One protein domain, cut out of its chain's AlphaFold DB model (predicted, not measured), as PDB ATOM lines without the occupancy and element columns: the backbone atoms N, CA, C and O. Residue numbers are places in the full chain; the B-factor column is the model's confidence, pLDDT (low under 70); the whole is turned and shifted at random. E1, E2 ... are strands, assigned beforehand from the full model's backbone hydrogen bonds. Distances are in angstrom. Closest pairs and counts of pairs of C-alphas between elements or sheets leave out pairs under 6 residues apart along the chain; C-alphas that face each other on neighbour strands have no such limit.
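Overview. This is residues 4 to 99 of the 106 residues of an uncharacterized protein of Clostridiales bacterium (UniProt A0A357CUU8). With little regular structure, the printed part winds in three stacked turns, a small solenoid: E1 to E4, E5 to E8, then E9 to E11. Strands stack into narrow parallel sheets, E1-E5-E9, E2-E6, E3-E7-E10 and E4-E8-E11. The 96 printed residues have eleven named strands, E1 to E11, holding 36 residues, and no named helix: all strand, compact, radius of gyration of the C-alphas 13.4 A, spans 36 by 25 by 18 A.

Arrangement. Residues 7 to 9 (E1), 41 to 43 (E5) and 75 to 77 (E9) are parallel; within hydrogen-bond range are N 8 and O 41, 2.9 A, and N 42 and O 75, 2.8 A. E1 runs on at 61 degrees into residues 12 to 14 (E2), parallel to residues 46 to 48 (E6), N 13 to O 46 2.9 A. Residues 17 to 20 (E3), 51 to 54 (E7) and 85 to 88 (E10) are parallel, N 18 to O 51 2.9 A, N 52 to O 85 2.8 A. So are residues 28 to 30 (E4), 62 to 64 (E8) and 96 to 98 (E11), N 30 to O 63 2.9 A, N 64 to O 97 2.8 A.

Along the chain. E1 begins at C-alpha 7 (21.238, 12.718, 56.399); E11 ends at C-alpha 98 (2.356, -2.162, 50.862). E7 measures 10.3 A from first to last C-alpha.

Size, cuts and confidence. The C-alphas farthest apart, Thr 23 and Asn 78, are 36.4 A apart. The printed part has no cut and no long link. pLDDT is under 70 at residues 25 to 27, 29 to 35, 65 to 71 and 99.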
ATOM      1  N   LYS A   4      23.306   7.495  49.153       85.50
ATOM      2  CA  LYS A   4      24.258   6.812  50.043       85.50
ATOM      3  C   LYS A   4      24.841   7.765  51.083       85.50
ATOM      4  O   LYS A   4      25.306   8.846  50.723       85.50
ATOM      5  N   GLY A   5      24.837   7.363  52.355       87.06
ATOM      6  CA  GLY A   5      25.495   8.107  53.440       87.06
ATOM      7  C   GLY A   5      24.849   9.455  53.780       87.06
ATOM      8  O   GLY A   5      25.471  10.294  54.432       87.06
ATOM      9  N   ALA A   6      23.630   9.712  53.298       86.25
ATOM     10  CA  ALA A   6      22.978  11.005  53.448       86.25
ATOM     11  C   ALA A   6      22.309  11.154  54.823       86.25
ATOM     12  O   ALA A   6      22.002  10.181  55.517       86.25
ATOM     13  N   ARG A   7      22.035  12.401  55.213       88.50
ATOM     14  CA  ARG A   7      21.238  12.718  56.399       88.50
ATOM     15  C   ARG A   7      20.146  13.706  56.026       88.50
ATOM     16  O   ARG A   7      20.439  14.797  55.544       88.50
ATOM     17  N   PHE A   8      18.905  13.319  56.278       85.00
ATOM     18  CA  PHE A   8      17.727  14.154  56.095       85.00
ATOM     19  C   PHE A   8      17.112  14.426  57.461       85.00
ATOM     20  O   PHE A   8      16.854  13.494  58.222       85.00
ATOM     21  N   THR A   9      16.871  15.698  57.765       90.06
ATOM     22  CA  THR A   9      16.302  16.109  59.049       90.06
ATOM     23  C   THR A   9      15.178  17.107  58.819       90.06
ATOM     24  O   THR A   9      15.383  18.101  58.126       90.06
ATOM     25  N   GLY A  10      13.999  16.855  59.394       87.94
ATOM     26  CA  GLY A  10      12.864  17.783  59.318       87.94
ATOM     27  C   GLY A  10      12.199  17.874  57.940       87.94
ATOM     28  O   GLY A  10      11.527  18.864  57.653       87.94
ATOM     29  N   VAL A  11      12.406  16.883  57.066       84.44
ATOM     30  CA  VAL A  11      11.810  16.872  55.725       84.44
ATOM     31  C   VAL A  11      10.403  16.299  55.810       84.44
ATOM     32  O   VAL A  11      10.229  15.135  56.164       84.44
ATOM     33  N   ASN A  12       9.410  17.123  55.473       85.31
ATOM     34  CA  ASN A  12       8.005  16.765  55.606       85.31
ATOM     35  C   ASN A  12       7.249  16.988  54.294       85.31
ATOM     36  O   ASN A  12       7.300  18.083  53.732       85.31
ATOM     37  N   PHE A  13       6.521  15.971  53.836       80.81
ATOM     38  CA  PHE A  13       5.604  16.073  52.701       80.81
ATOM     39  C   PHE A  13       4.173  15.788  53.160       80.81
ATOM     40  O   PHE A  13       3.949  14.939  54.018       80.81
ATOM     41  N   LYS A  14       3.199  16.481  52.570       85.94
ATOM     42  CA  LYS A  14       1.772  16.250  52.811       85.94
ATOM     43  C   LYS A  14       1.004  16.357  51.501       85.94
ATOM     44  O   LYS A  14       1.366  17.184  50.661       85.94
ATOM     45  N   ASN A  15      -0.047  15.554  51.338       87.31
ATOM     46  CA  ASN A  15      -0.917  15.548  50.156       87.31
ATOM     47  C   ASN A  15      -0.159  15.276  48.842       87.31
ATOM     48  O   ASN A  15      -0.463  15.873  47.805       87.31
ATOM     49  N   ALA A  16       0.870  14.427  48.874       82.25
ATOM     50  CA  ALA A  16       1.616  14.117  47.660       82.25
ATOM     51  C   ALA A  16       0.855  13.086  46.815       82.25
ATOM     52  O   ALA A  16       0.383  12.064  47.312       82.25
ATOM     53  N   LYS A  17       0.763  13.351  45.511       85.62
ATOM     54  CA  LYS A  17       0.155  12.449  44.535       85.62
ATOM     55  C   LYS A  17       1.234  11.863  43.637       85.62
ATOM     56  O   LYS A  17       1.988  12.606  43.011       85.62
ATOM     57  N   ILE A  18       1.273  10.541  43.549       82.94
ATOM     58  CA  ILE A  18       2.138   9.798  42.635       82.94
ATOM     59  C   ILE A  18       1.244   9.183  41.561       82.94
ATOM     60  O   ILE A  18       0.319   8.437  41.874       82.94
ATOM     61  N   THR A  19       1.523   9.498  40.300       86.12
ATOM     62  CA  THR A  19       0.855   8.882  39.150       86.12
ATOM     63  C   THR A  19       1.816   7.900  38.493       86.12
ATOM     64  O   THR A  19       2.911   8.286  38.080       86.12
ATOM     65  N   VAL A  20       1.413   6.635  38.402       82.88
ATOM     66  CA  VAL A  20       2.163   5.572  37.732       82.88
ATOM     67  C   VAL A  20       1.686   5.460  36.288       82.88
ATOM     68  O   VAL A  20       0.506   5.221  36.026       82.88
ATOM     69  N   GLY A  21       2.607   5.637  35.343       80.19
ATOM     70  CA  GLY A  21       2.307   5.438  33.930       80.19
ATOM     71  C   GLY A  21       2.096   3.956  33.621       80.19
ATOM     72  O   GLY A  21       2.871   3.107  34.057       80.19
ATOM     73  N   SER A  22       1.089   3.637  32.811       74.88
ATOM     74  CA  SER A  22       0.816   2.260  32.359       74.88
ATOM     75  C   SER A  22       1.941   1.673  31.492       74.88
ATOM     76  O   SER A  22       2.063   0.460  31.345       74.88
ATOM     77  N   THR A  23       2.813   2.525  30.948       74.31
ATOM     78  CA  THR A  23       3.998   2.125  30.176       74.31
ATOM     79  C   THR A  23       5.244   1.918  31.035       74.31
ATOM     80  O   THR A  23       6.330   1.706  30.491       74.31
ATOM     81  N   SER A  24       5.141   2.025  32.364       72.06
ATOM     82  CA  SER A  24       6.257   1.724  33.255       72.06
ATOM     83  C   SER A  24       6.693   0.273  33.062       72.06
ATOM     84  O   SER A  24       5.925  -0.660  33.256       72.06
ATOM     85  N   ASN A  25       7.951   0.089  32.674       69.44
ATOM     86  CA  ASN A  25       8.588  -1.210  32.434       69.44
ATOM     87  C   ASN A  25       9.595  -1.586  33.536       69.44
ATOM     88  O   ASN A  25      10.304  -2.582  33.427       69.44
ATOM     89  N   SER A  26       9.690  -0.755  34.573       65.62
ATOM     90  CA  SER A  26      10.658  -0.863  35.660       65.62
ATOM     91  C   SER A  26       9.917  -0.973  36.987       65.62
ATOM     92  O   SER A  26       8.897  -0.308  37.166       65.62
ATOM     93  N   ARG A  27      10.437  -1.774  37.926       68.94
ATOM     94  CA  ARG A  27       9.903  -1.828  39.296       68.94
ATOM     95  C   ARG A  27       9.876  -0.419  39.888       68.94
ATOM     96  O   ARG A  27      10.879   0.294  39.816       68.94
ATOM     97  N   LEU A  28       8.746  -0.034  40.472       70.12
ATOM     98  CA  LEU A  28       8.562   1.289  41.052       70.12
ATOM     99  C   LEU A  28       8.619   1.201  42.574       70.12
ATOM    100  O   LEU A  28       7.831   0.495  43.195       70.12
ATOM    101  N   CYS A  29       9.506   1.980  43.179       67.69
ATOM    102  CA  CYS A  29       9.485   2.228  44.614       67.69
ATOM    103  C   CYS A  29       8.896   3.616  44.852       67.69
ATOM    104  O   CYS A  29       9.584   4.623  44.674       67.69
ATOM    105  N   ALA A  30       7.629   3.672  45.245       59.81
ATOM    106  CA  ALA A  30       6.959   4.911  45.607       59.81
ATOM    107  C   ALA A  30       6.949   5.036  47.139       59.81
ATOM    108  O   ALA A  30       6.136   4.446  47.843       59.81
ATOM    109  N   GLY A  31       7.923   5.791  47.645       61.75
ATOM    110  CA  GLY A  31       8.077   6.172  49.047       61.75
ATOM    111  C   GLY A  31       8.793   7.521  49.147       61.75
ATOM    112  O   GLY A  31       9.190   8.091  48.130       61.75
ATOM    113  N   VAL A  32       8.989   8.017  50.370       52.75
ATOM    114  CA  VAL A  32       9.426   9.397  50.677       52.75
ATOM    115  C   VAL A  32      10.678   9.882  49.938       52.75
ATOM    116  O   VAL A  32      10.787  11.067  49.637       52.75
ATOM    117  N   PHE A  33      11.623   8.994  49.624       59.59
ATOM    118  CA  PHE A  33      12.950   9.395  49.144       59.59
ATOM    119  C   PHE A  33      13.446   8.628  47.912       59.59
ATOM    120  O   PHE A  33      14.638   8.377  47.770       59.59
ATOM    121  N   GLY A  34      12.552   8.274  46.985       53.88
ATOM    122  CA  GLY A  34      12.995   7.943  45.622       53.88
ATOM    123  C   GLY A  34      13.807   6.648  45.487       53.88
ATOM    124  O   GLY A  34      14.706   6.551  44.657       53.88
ATOM    125  N   GLY A  35      13.459   5.625  46.264       59.25
ATOM    126  CA  GLY A  35      13.526   4.251  45.774       59.25
ATOM    127  C   GLY A  35      14.799   3.438  45.994       59.25
ATOM    128  O   GLY A  35      14.709   2.220  45.871       59.25
ATOM    129  N   ARG A  36      15.955   4.030  46.316       70.81
ATOM    130  CA  ARG A  36      17.200   3.281  46.594       70.81
ATOM    131  C   ARG A  36      18.084   4.069  47.561       70.81
ATOM    132  O   ARG A  36      18.818   4.953  47.122       70.81
ATOM    133  N   ALA A  37      17.998   3.780  48.860       75.69
ATOM    134  CA  ALA A  37      18.854   4.397  49.877       75.69
ATOM    135  C   ALA A  37      19.651   3.357  50.683       75.69
ATOM    136  O   ALA A  37      19.073   2.361  51.122       75.69
ATOM    137  N   SER A  38      20.937   3.631  50.909       81.19
ATOM    138  CA  SER A  38      21.828   2.918  51.836       81.19
ATOM    139  C   SER A  38      22.569   3.914  52.733       81.19
ATOM    140  O   SER A  38      22.716   5.097  52.414       81.19
ATOM    141  N   GLU A  39      22.990   3.466  53.910       86.81
ATOM    142  CA  GLU A  39      23.752   4.201  54.928       86.81
ATOM    143  C   GLU A  39      23.143   5.572  55.286       86.81
ATOM    144  O   GLU A  39      23.830   6.482  55.745       86.81
ATOM    145  N   THR A  40      21.842   5.746  55.048       83.62
ATOM    146  CA  THR A  40      21.172   7.046  55.102       83.62
ATOM    147  C   THR A  40      20.337   7.160  56.370       83.62
ATOM    148  O   THR A  40      19.649   6.222  56.771       83.62
ATOM    149  N   THR A  41      20.385   8.320  57.018       86.06
ATOM    150  CA  THR A  41      19.607   8.597  58.232       86.06
ATOM    151  C   THR A  41      18.497   9.602  57.943       86.06
ATOM    152  O   THR A  41      18.757  10.681  57.413       86.06
ATOM    153  N   PHE A  42      17.275   9.267  58.347       84.69
ATOM    154  CA  PHE A  42      16.105  10.141  58.322       84.69
ATOM    155  C   PHE A  42      15.689  10.460  59.755       84.69
ATOM    156  O   PHE A  42      15.478   9.542  60.548       84.69
ATOM    157  N   GLU A  43      15.573  11.742  60.091       89.31
ATOM    158  CA  GLU A  43      15.231  12.183  61.443       89.31
ATOM    159  C   GLU A  43      14.137  13.247  61.441       89.31
ATOM    160  O   GLU A  43      14.255  14.260  60.750       89.31
ATOM    161  N   ASN A  44      13.108  13.074  62.269       90.75
ATOM    162  CA  ASN A  44      11.986  14.014  62.373       90.75
ATOM    163  C   ASN A  44      11.338  14.299  60.999       90.75
ATOM    164  O   ASN A  44      11.007  15.445  60.690       90.75
ATOM    165  N   CYS A  45      11.247  13.277  60.144       85.12
ATOM    166  CA  CYS A  45      10.675  13.378  58.804       85.12
ATOM    167  C   CYS A  45       9.281  12.752  58.776       85.12
ATOM    168  O   CYS A  45       9.071  11.679  59.336       85.12
ATOM    169  N   THR A  46       8.358  13.378  58.059       83.25
ATOM    170  CA  THR A  46       6.972  12.917  57.947       83.25
ATOM    171  C   THR A  46       6.548  12.873  56.496       83.25
ATOM    172  O   THR A  46       6.868  13.766  55.710       83.25
ATOM    173  N   ILE A  47       5.784  11.856  56.136       79.25
ATOM    174  CA  ILE A  47       5.000  11.868  54.911       79.25
ATOM    175  C   ILE A  47       3.574  11.552  55.266       79.25
ATOM    176  O   ILE A  47       3.320  10.491  55.806       79.25
ATOM    177  N   ASP A  48       2.668  12.453  54.928       82.06
ATOM    178  CA  ASP A  48       1.258  12.328  55.256       82.06
ATOM    179  C   ASP A  48       0.394  12.433  53.991       82.06
ATOM    180  O   ASP A  48       0.760  13.119  53.028       82.06
ATOM    181  N   ASP A  49      -0.751  11.755  53.986       85.25
ATOM    182  CA  ASP A  49      -1.737  11.783  52.895       85.25
ATOM    183  C   ASP A  49      -1.151  11.510  51.488       85.25
ATOM    184  O   ASP A  49      -1.391  12.255  50.531       85.25
ATOM    185  N   ILE A  50      -0.362  10.439  51.326       84.31
ATOM    186  CA  ILE A  50       0.092  10.021  49.990       84.31
ATOM    187  C   ILE A  50      -1.033   9.324  49.248       84.31
ATOM    188  O   ILE A  50      -1.616   8.370  49.751       84.31
ATOM    189  N   THR A  51      -1.275   9.750  48.013       87.56
ATOM    190  CA  THR A  51      -2.165   9.058  47.080       87.56
ATOM    191  C   THR A  51      -1.360   8.521  45.905       87.56
ATOM    192  O   THR A  51      -0.628   9.272  45.257       87.56
ATOM    193  N   VAL A  52      -1.510   7.236  45.601       86.38
ATOM    194  CA  VAL A  52      -0.911   6.592  44.431       86.38
ATOM    195  C   VAL A  52      -2.026   6.163  43.489       86.38
ATOM    196  O   VAL A  52      -2.952   5.464  43.890       86.38
ATOM    197  N   VAL A  53      -1.937   6.603  42.237       90.44
ATOM    198  CA  VAL A  53      -2.887   6.264  41.170       90.44
ATOM    199  C   VAL A  53      -2.141   5.798  39.928       90.44
ATOM    200  O   VAL A  53      -0.943   6.059  39.803       90.44
ATOM    201  N   SER A  54      -2.835   5.172  38.984       90.50
ATOM    202  CA  SER A  54      -2.278   4.860  37.666       90.50
ATOM    203  C   SER A  54      -3.135   5.389  36.519       90.50
ATOM    204  O   SER A  54      -4.318   5.675  36.676       90.50
ATOM    205  N   GLU A  55      -2.515   5.546  35.349       89.19
ATOM    206  CA  GLU A  55      -3.197   5.908  34.090       89.19
ATOM    207  C   GLU A  55      -3.736   4.672  33.336       89.19
ATOM    208  O   GLU A  55      -4.038   4.738  32.144       89.19
ATOM    209  N   GLY A  56      -3.801   3.529  34.018       87.25
ATOM    210  CA  GLY A  56      -4.219   2.228  33.506       87.25
ATOM    211  C   GLY A  56      -3.539   1.090  34.270       87.25
ATOM    212  O   GLY A  56      -2.824   1.331  35.247       87.25
ATOM    213  N   GLU A  57      -3.719  -0.138  33.793       88.50
ATOM    214  CA  GLU A  57      -3.150  -1.339  34.411       88.50
ATOM    215  C   GLU A  57      -1.613  -1.280  34.489       88.50
ATOM    216  O   GLU A  57      -0.907  -1.201  33.477       88.50
ATOM    217  N   VAL A  58      -1.088  -1.351  35.710       87.56
ATOM    218  CA  VAL A  58       0.342  -1.412  36.006       87.56
ATOM    219  C   VAL A  58       0.783  -2.871  36.044       87.56
ATOM    220  O   VAL A  58       0.330  -3.646  36.879       87.56
ATOM    221  N   LYS A  59       1.720  -3.239  35.166       86.81
ATOM    222  CA  LYS A  59       2.225  -4.622  35.034       86.81
ATOM    223  C   LYS A  59       3.592  -4.848  35.687       86.81
ATOM    224  O   LYS A  59       4.254  -5.852  35.437       86.81
ATOM    225  N   VAL A  60       4.061  -3.878  36.469       83.19
ATOM    226  CA  VAL A  60       5.342  -3.930  37.182       83.19
ATOM    227  C   VAL A  60       5.104  -4.002  38.676       83.19
ATOM    228  O   VAL A  60       4.085  -3.537  39.172       83.19
ATOM    229  N   ILE A  61       6.091  -4.521  39.402       81.38
ATOM    230  CA  ILE A  61       6.045  -4.509  40.860       81.38
ATOM    231  C   ILE A  61       6.114  -3.062  41.353       81.38
ATOM    232  O   ILE A  61       7.062  -2.336  41.035       81.38
ATOM    233  N   VAL A  62       5.130  -2.672  42.160       80.25
ATOM    234  CA  VAL A  62       5.059  -1.391  42.857       80.25
ATOM    235  C   VAL A  62       5.216  -1.643  44.351       80.25
ATOM    236  O   VAL A  62       4.398  -2.300  44.989       80.25
ATOM    237  N   SER A  63       6.295  -1.116  44.918       77.56
ATOM    238  CA  SER A  63       6.558  -1.136  46.355       77.56
ATOM    239  C   SER A  63       6.236   0.224  46.958       77.56
ATOM    240  O   SER A  63       6.887   1.227  46.654       77.56
ATOM    241  N   LEU A  64       5.222   0.233  47.814       76.19
ATOM    242  CA  LEU A  64       4.705   1.372  48.550       76.19
ATOM    243  C   LEU A  64       5.120   1.247  50.013       76.19
ATOM    244  O   LEU A  64       4.492   0.555  50.815       76.19
ATOM    245  N   GLY A  65       6.239   1.880  50.344       64.38
ATOM    246  CA  GLY A  65       6.874   1.757  51.648       64.38
ATOM    247  C   GLY A  65       6.954   3.082  52.387       64.38
ATOM    248  O   GLY A  65       7.144   4.141  51.786       64.38
ATOM    249  N   SER A  66       6.915   2.985  53.713       56.25
ATOM    250  CA  SER A  66       7.238   4.066  54.640       56.25
ATOM    251  C   SER A  66       8.674   4.578  54.465       56.25
ATOM    252  O   SER A  66       8.955   5.755  54.650       56.25
ATOM    253  N   GLY A  67       9.588   3.722  54.011       57.84
ATOM    254  CA  GLY A  67      10.921   4.113  53.574       57.84
ATOM    255  C   GLY A  67      11.420   3.154  52.509       57.84
ATOM    256  O   GLY A  67      11.411   1.940  52.702       57.84
ATOM    257  N   ALA A  68      11.820   3.688  51.358       57.56
ATOM    258  CA  ALA A  68      12.291   2.884  50.241       57.56
ATOM    259  C   ALA A  68      13.785   2.527  50.394       57.56
ATOM    260  O   ALA A  68      14.629   3.016  49.640       57.56
ATOM    261  N   TYR A  69      14.121   1.741  51.422       67.12
ATOM    262  CA  TYR A  69      15.505   1.349  51.710       67.12
ATOM    263  C   TYR A  69      15.980   0.236  50.782       67.12
ATOM    264  O   TYR A  69      15.246  -0.715  50.521       67.12
ATOM    265  N   LEU A  70      17.224   0.353  50.319       65.19
ATOM    266  CA  LEU A  70      17.897  -0.685  49.545       65.19
ATOM    267  C   LEU A  70      18.372  -1.825  50.457       65.19
ATOM    268  O   LEU A  70      18.354  -2.985  50.063       65.19
ATOM    269  N   ASP A  71      18.757  -1.502  51.692       68.12
ATOM    270  CA  ASP A  71      19.264  -2.437  52.691       68.12
ATOM    271  C   ASP A  71      18.829  -2.027  54.119       68.12
ATOM    272  O   ASP A  71      17.922  -1.218  54.309       68.12
ATOM    273  N   ASP A  72      19.365  -2.690  55.144       73.19
ATOM    274  CA  ASP A  72      19.080  -2.417  56.563       73.19
ATOM    275  C   ASP A  72      20.028  -1.379  57.181       73.19
ATOM    276  O   ASP A  72      19.967  -1.120  58.382       73.19
ATOM    277  N   THR A  73      20.888  -0.755  56.375       80.31
ATOM    278  CA  THR A  73      21.861   0.230  56.858       80.31
ATOM    279  C   THR A  73      21.243   1.620  57.033       80.31
ATOM    280  O   THR A  73      21.840   2.493  57.673       80.31
ATOM    281  N   CYS A  74      20.032   1.833  56.510       79.44
ATOM    282  CA  CYS A  74      19.271   3.056  56.726       79.44
ATOM    283  C   CYS A  74      18.654   3.121  58.128       79.44
ATOM    284  O   CYS A  74      18.193   2.124  58.683       79.44
ATOM    285  N   LYS A  75      18.591   4.330  58.686       82.19
ATOM    286  CA  LYS A  75      18.043   4.595  60.022       82.19
ATOM    287  C   LYS A  75      16.890   5.582  59.947       82.19
ATOM    288  O   LYS A  75      16.969   6.578  59.232       82.19
ATOM    289  N   THR A  76      15.852   5.328  60.736       80.56
ATOM    290  CA  THR A  76      14.757   6.274  60.979       80.56
ATOM    291  C   THR A  76      14.703   6.629  62.448       80.56
ATOM    292  O   THR A  76      14.797   5.753  63.306       80.56
ATOM    293  N   VAL A  77      14.564   7.916  62.738       86.00
ATOM    294  CA  VAL A  77      14.443   8.434  64.099       86.00
ATOM    295  C   VAL A  77      13.287   9.421  64.119       86.00
ATOM    296  O   VAL A  77      13.333  10.428  63.423       86.00
ATOM    297  N   ASN A  78      12.257   9.146  64.921       88.06
ATOM    298  CA  ASN A  78      11.066   9.998  65.036       88.06
ATOM    299  C   ASN A  78      10.435  10.339  63.676       88.06
ATOM    300  O   ASN A  78      10.117  11.496  63.406       88.06
ATOM    301  N   CYS A  79      10.318   9.348  62.795       82.69
ATOM    302  CA  CYS A  79       9.685   9.535  61.500       82.69
ATOM    303  C   CYS A  79       8.308   8.880  61.465       82.69
ATOM    304  O   CYS A  79       8.136   7.780  61.992       82.69
ATOM    305  N   GLU A  80       7.366   9.522  60.782       80.56
ATOM    306  CA  GLU A  80       6.008   9.016  60.588       80.56
ATOM    307  C   GLU A  80       5.702   8.886  59.101       80.56
ATOM    308  O   GLU A  80       5.772   9.847  58.337       80.56
ATOM    309  N   PHE A  81       5.369   7.667  58.694       79.31
ATOM    310  CA  PHE A  81       5.156   7.325  57.297       79.31
ATOM    311  C   PHE A  81       3.958   6.364  57.186       79.31
ATOM    312  O   PHE A  81       4.146   5.144  57.121       79.31
ATOM    313  N   PRO A  82       2.720   6.876  57.240       78.38
ATOM    314  CA  PRO A  82       1.512   6.081  57.073       78.38
ATOM    315  C   PRO A  82       1.450   5.420  55.691       78.38
ATOM    316  O   PRO A  82       2.117   5.837  54.740       78.38
ATOM    317  N   ALA A  83       0.637   4.368  55.579       78.56
ATOM    318  CA  ALA A  83       0.401   3.708  54.301       78.56
ATOM    319  C   ALA A  83      -0.296   4.668  53.315       78.56
ATOM    320  O   ALA A  83      -1.183   5.419  53.729       78.56
ATOM    321  N   PRO A  84       0.071   4.650  52.022       81.81
ATOM    322  CA  PRO A  84      -0.583   5.491  51.028       81.81
ATOM    323  C   PRO A  84      -1.999   5.006  50.702       81.81
ATOM    324  O   PRO A  84      -2.290   3.811  50.760       81.81
ATOM    325  N   ASN A  85      -2.855   5.930  50.266       87.00
ATOM    326  CA  ASN A  85      -4.113   5.619  49.599       87.00
ATOM    327  C   ASN A  85      -3.835   5.115  48.170       87.00
ATOM    328  O   ASN A  85      -3.176   5.801  47.386       87.00
ATOM    329  N   THR A  86      -4.361   3.938  47.829       88.19
ATOM    330  CA  THR A  86      -4.191   3.278  46.524       88.19
ATOM    331  C   THR A  86      -5.510   3.031  45.786       88.19
ATOM    332  O   THR A  86      -5.540   2.222  44.865       88.19
ATOM    333  N   GLU A  87      -6.611   3.690  46.159       90.00
ATOM    334  CA  GLU A  87      -7.940   3.466  45.554       90.00
ATOM    335  C   GLU A  87      -7.978   3.664  44.027       90.00
ATOM    336  O   GLU A  87      -8.801   3.055  43.352       90.00
ATOM    337  N   GLY A  88      -7.089   4.495  43.471       89.19
ATOM    338  CA  GLY A  88      -6.976   4.736  42.027       89.19
ATOM    339  C   GLY A  88      -5.820   3.999  41.347       89.19
ATOM    340  O   GLY A  88      -5.421   4.404  40.256       89.19
ATOM    341  N   LEU A  89      -5.213   3.008  42.003       89.44
ATOM    342  CA  LEU A  89      -4.100   2.234  41.459       89.44
ATOM    343  C   LEU A  89      -4.614   0.916  40.872       89.44
ATOM    344  O   LEU A  89      -4.953  -0.015  41.601       89.44
ATOM    345  N   GLU A  90      -4.633   0.830  39.545       92.44
ATOM    346  CA  GLU A  90      -4.966  -0.395  38.817       92.44
ATOM    347  C   GLU A  90      -3.725  -1.290  38.729       92.44
ATOM    348  O   GLU A  90      -2.857  -1.090  37.881       92.44
ATOM    349  N   ILE A  91      -3.607  -2.258  39.636       88.69
ATOM    350  CA  ILE A  91      -2.480  -3.194  39.702       88.69
ATOM    351  C   ILE A  91      -2.948  -4.543  40.249       88.69
ATOM    352  O   ILE A  91      -3.800  -4.596  41.139       88.69
ATOM    353  N   ASP A  92      -2.363  -5.634  39.761       89.06
ATOM    354  CA  ASP A  92      -2.574  -6.940  40.377       89.06
ATOM    355  C   ASP A  92      -2.010  -6.962  41.800       89.06
ATOM    356  O   ASP A  92      -0.893  -6.507  42.055       89.06
ATOM    357  N   ALA A  93      -2.756  -7.546  42.739       85.25
ATOM    358  CA  ALA A  93      -2.356  -7.591  44.146       85.25
ATOM    359  C   ALA A  93      -0.991  -8.273  44.365       85.25
ATOM    360  O   ALA A  93      -0.262  -7.906  45.279       85.25
ATOM    361  N   GLU A  94      -0.612  -9.226  43.508       85.88
ATOM    362  CA  GLU A  94       0.706  -9.880  43.535       85.88
ATOM    363  C   GLU A  94       1.869  -8.943  43.170       85.88
ATOM    364  O   GLU A  94       3.007  -9.169  43.583       85.88
ATOM    365  N   ASN A  95       1.578  -7.870  42.433       84.38
ATOM    366  CA  ASN A  95       2.539  -6.855  42.024       84.38
ATOM    367  C   ASN A  95       2.561  -5.655  42.985       84.38
ATOM    368  O   ASN A  95       3.396  -4.767  42.815       84.38
ATOM    369  N   LEU A  96       1.698  -5.618  44.007       84.19
ATOM    370  CA  LEU A  96       1.608  -4.518  44.963       84.19
ATOM    371  C   LEU A  96       2.138  -4.919  46.342       84.19
ATOM    372  O   LEU A  96       1.585  -5.774  47.028       84.19
ATOM    373  N   ILE A  97       3.192  -4.240  46.786       78.88
ATOM    374  CA  ILE A  97       3.799  -4.446  48.105       78.88
ATOM    375  C   ILE A  97       3.536  -3.191  48.937       78.88
ATOM    376  O   ILE A  97       4.099  -2.141  48.637       78.88
ATOM    377  N   ILE A  98       2.686  -3.283  49.965       74.56
ATOM    378  CA  ILE A  98       2.356  -2.162  50.862       74.56
ATOM    379  C   ILE A  98       2.909  -2.435  52.253       74.56
ATOM    380  O   ILE A  98       2.563  -3.435  52.880       74.56
ATOM    381  N   GLY A  99       3.701  -1.497  52.765       60.62
ATOM    382  CA  GLY A  99       4.320  -1.630  54.077       60.62
ATOM    383  C   GLY A  99       5.424  -2.693  54.099       60.62
ATOM    384  O   GLY A  99       5.430  -3.662  53.345       60.62
TER     385      GLY A  99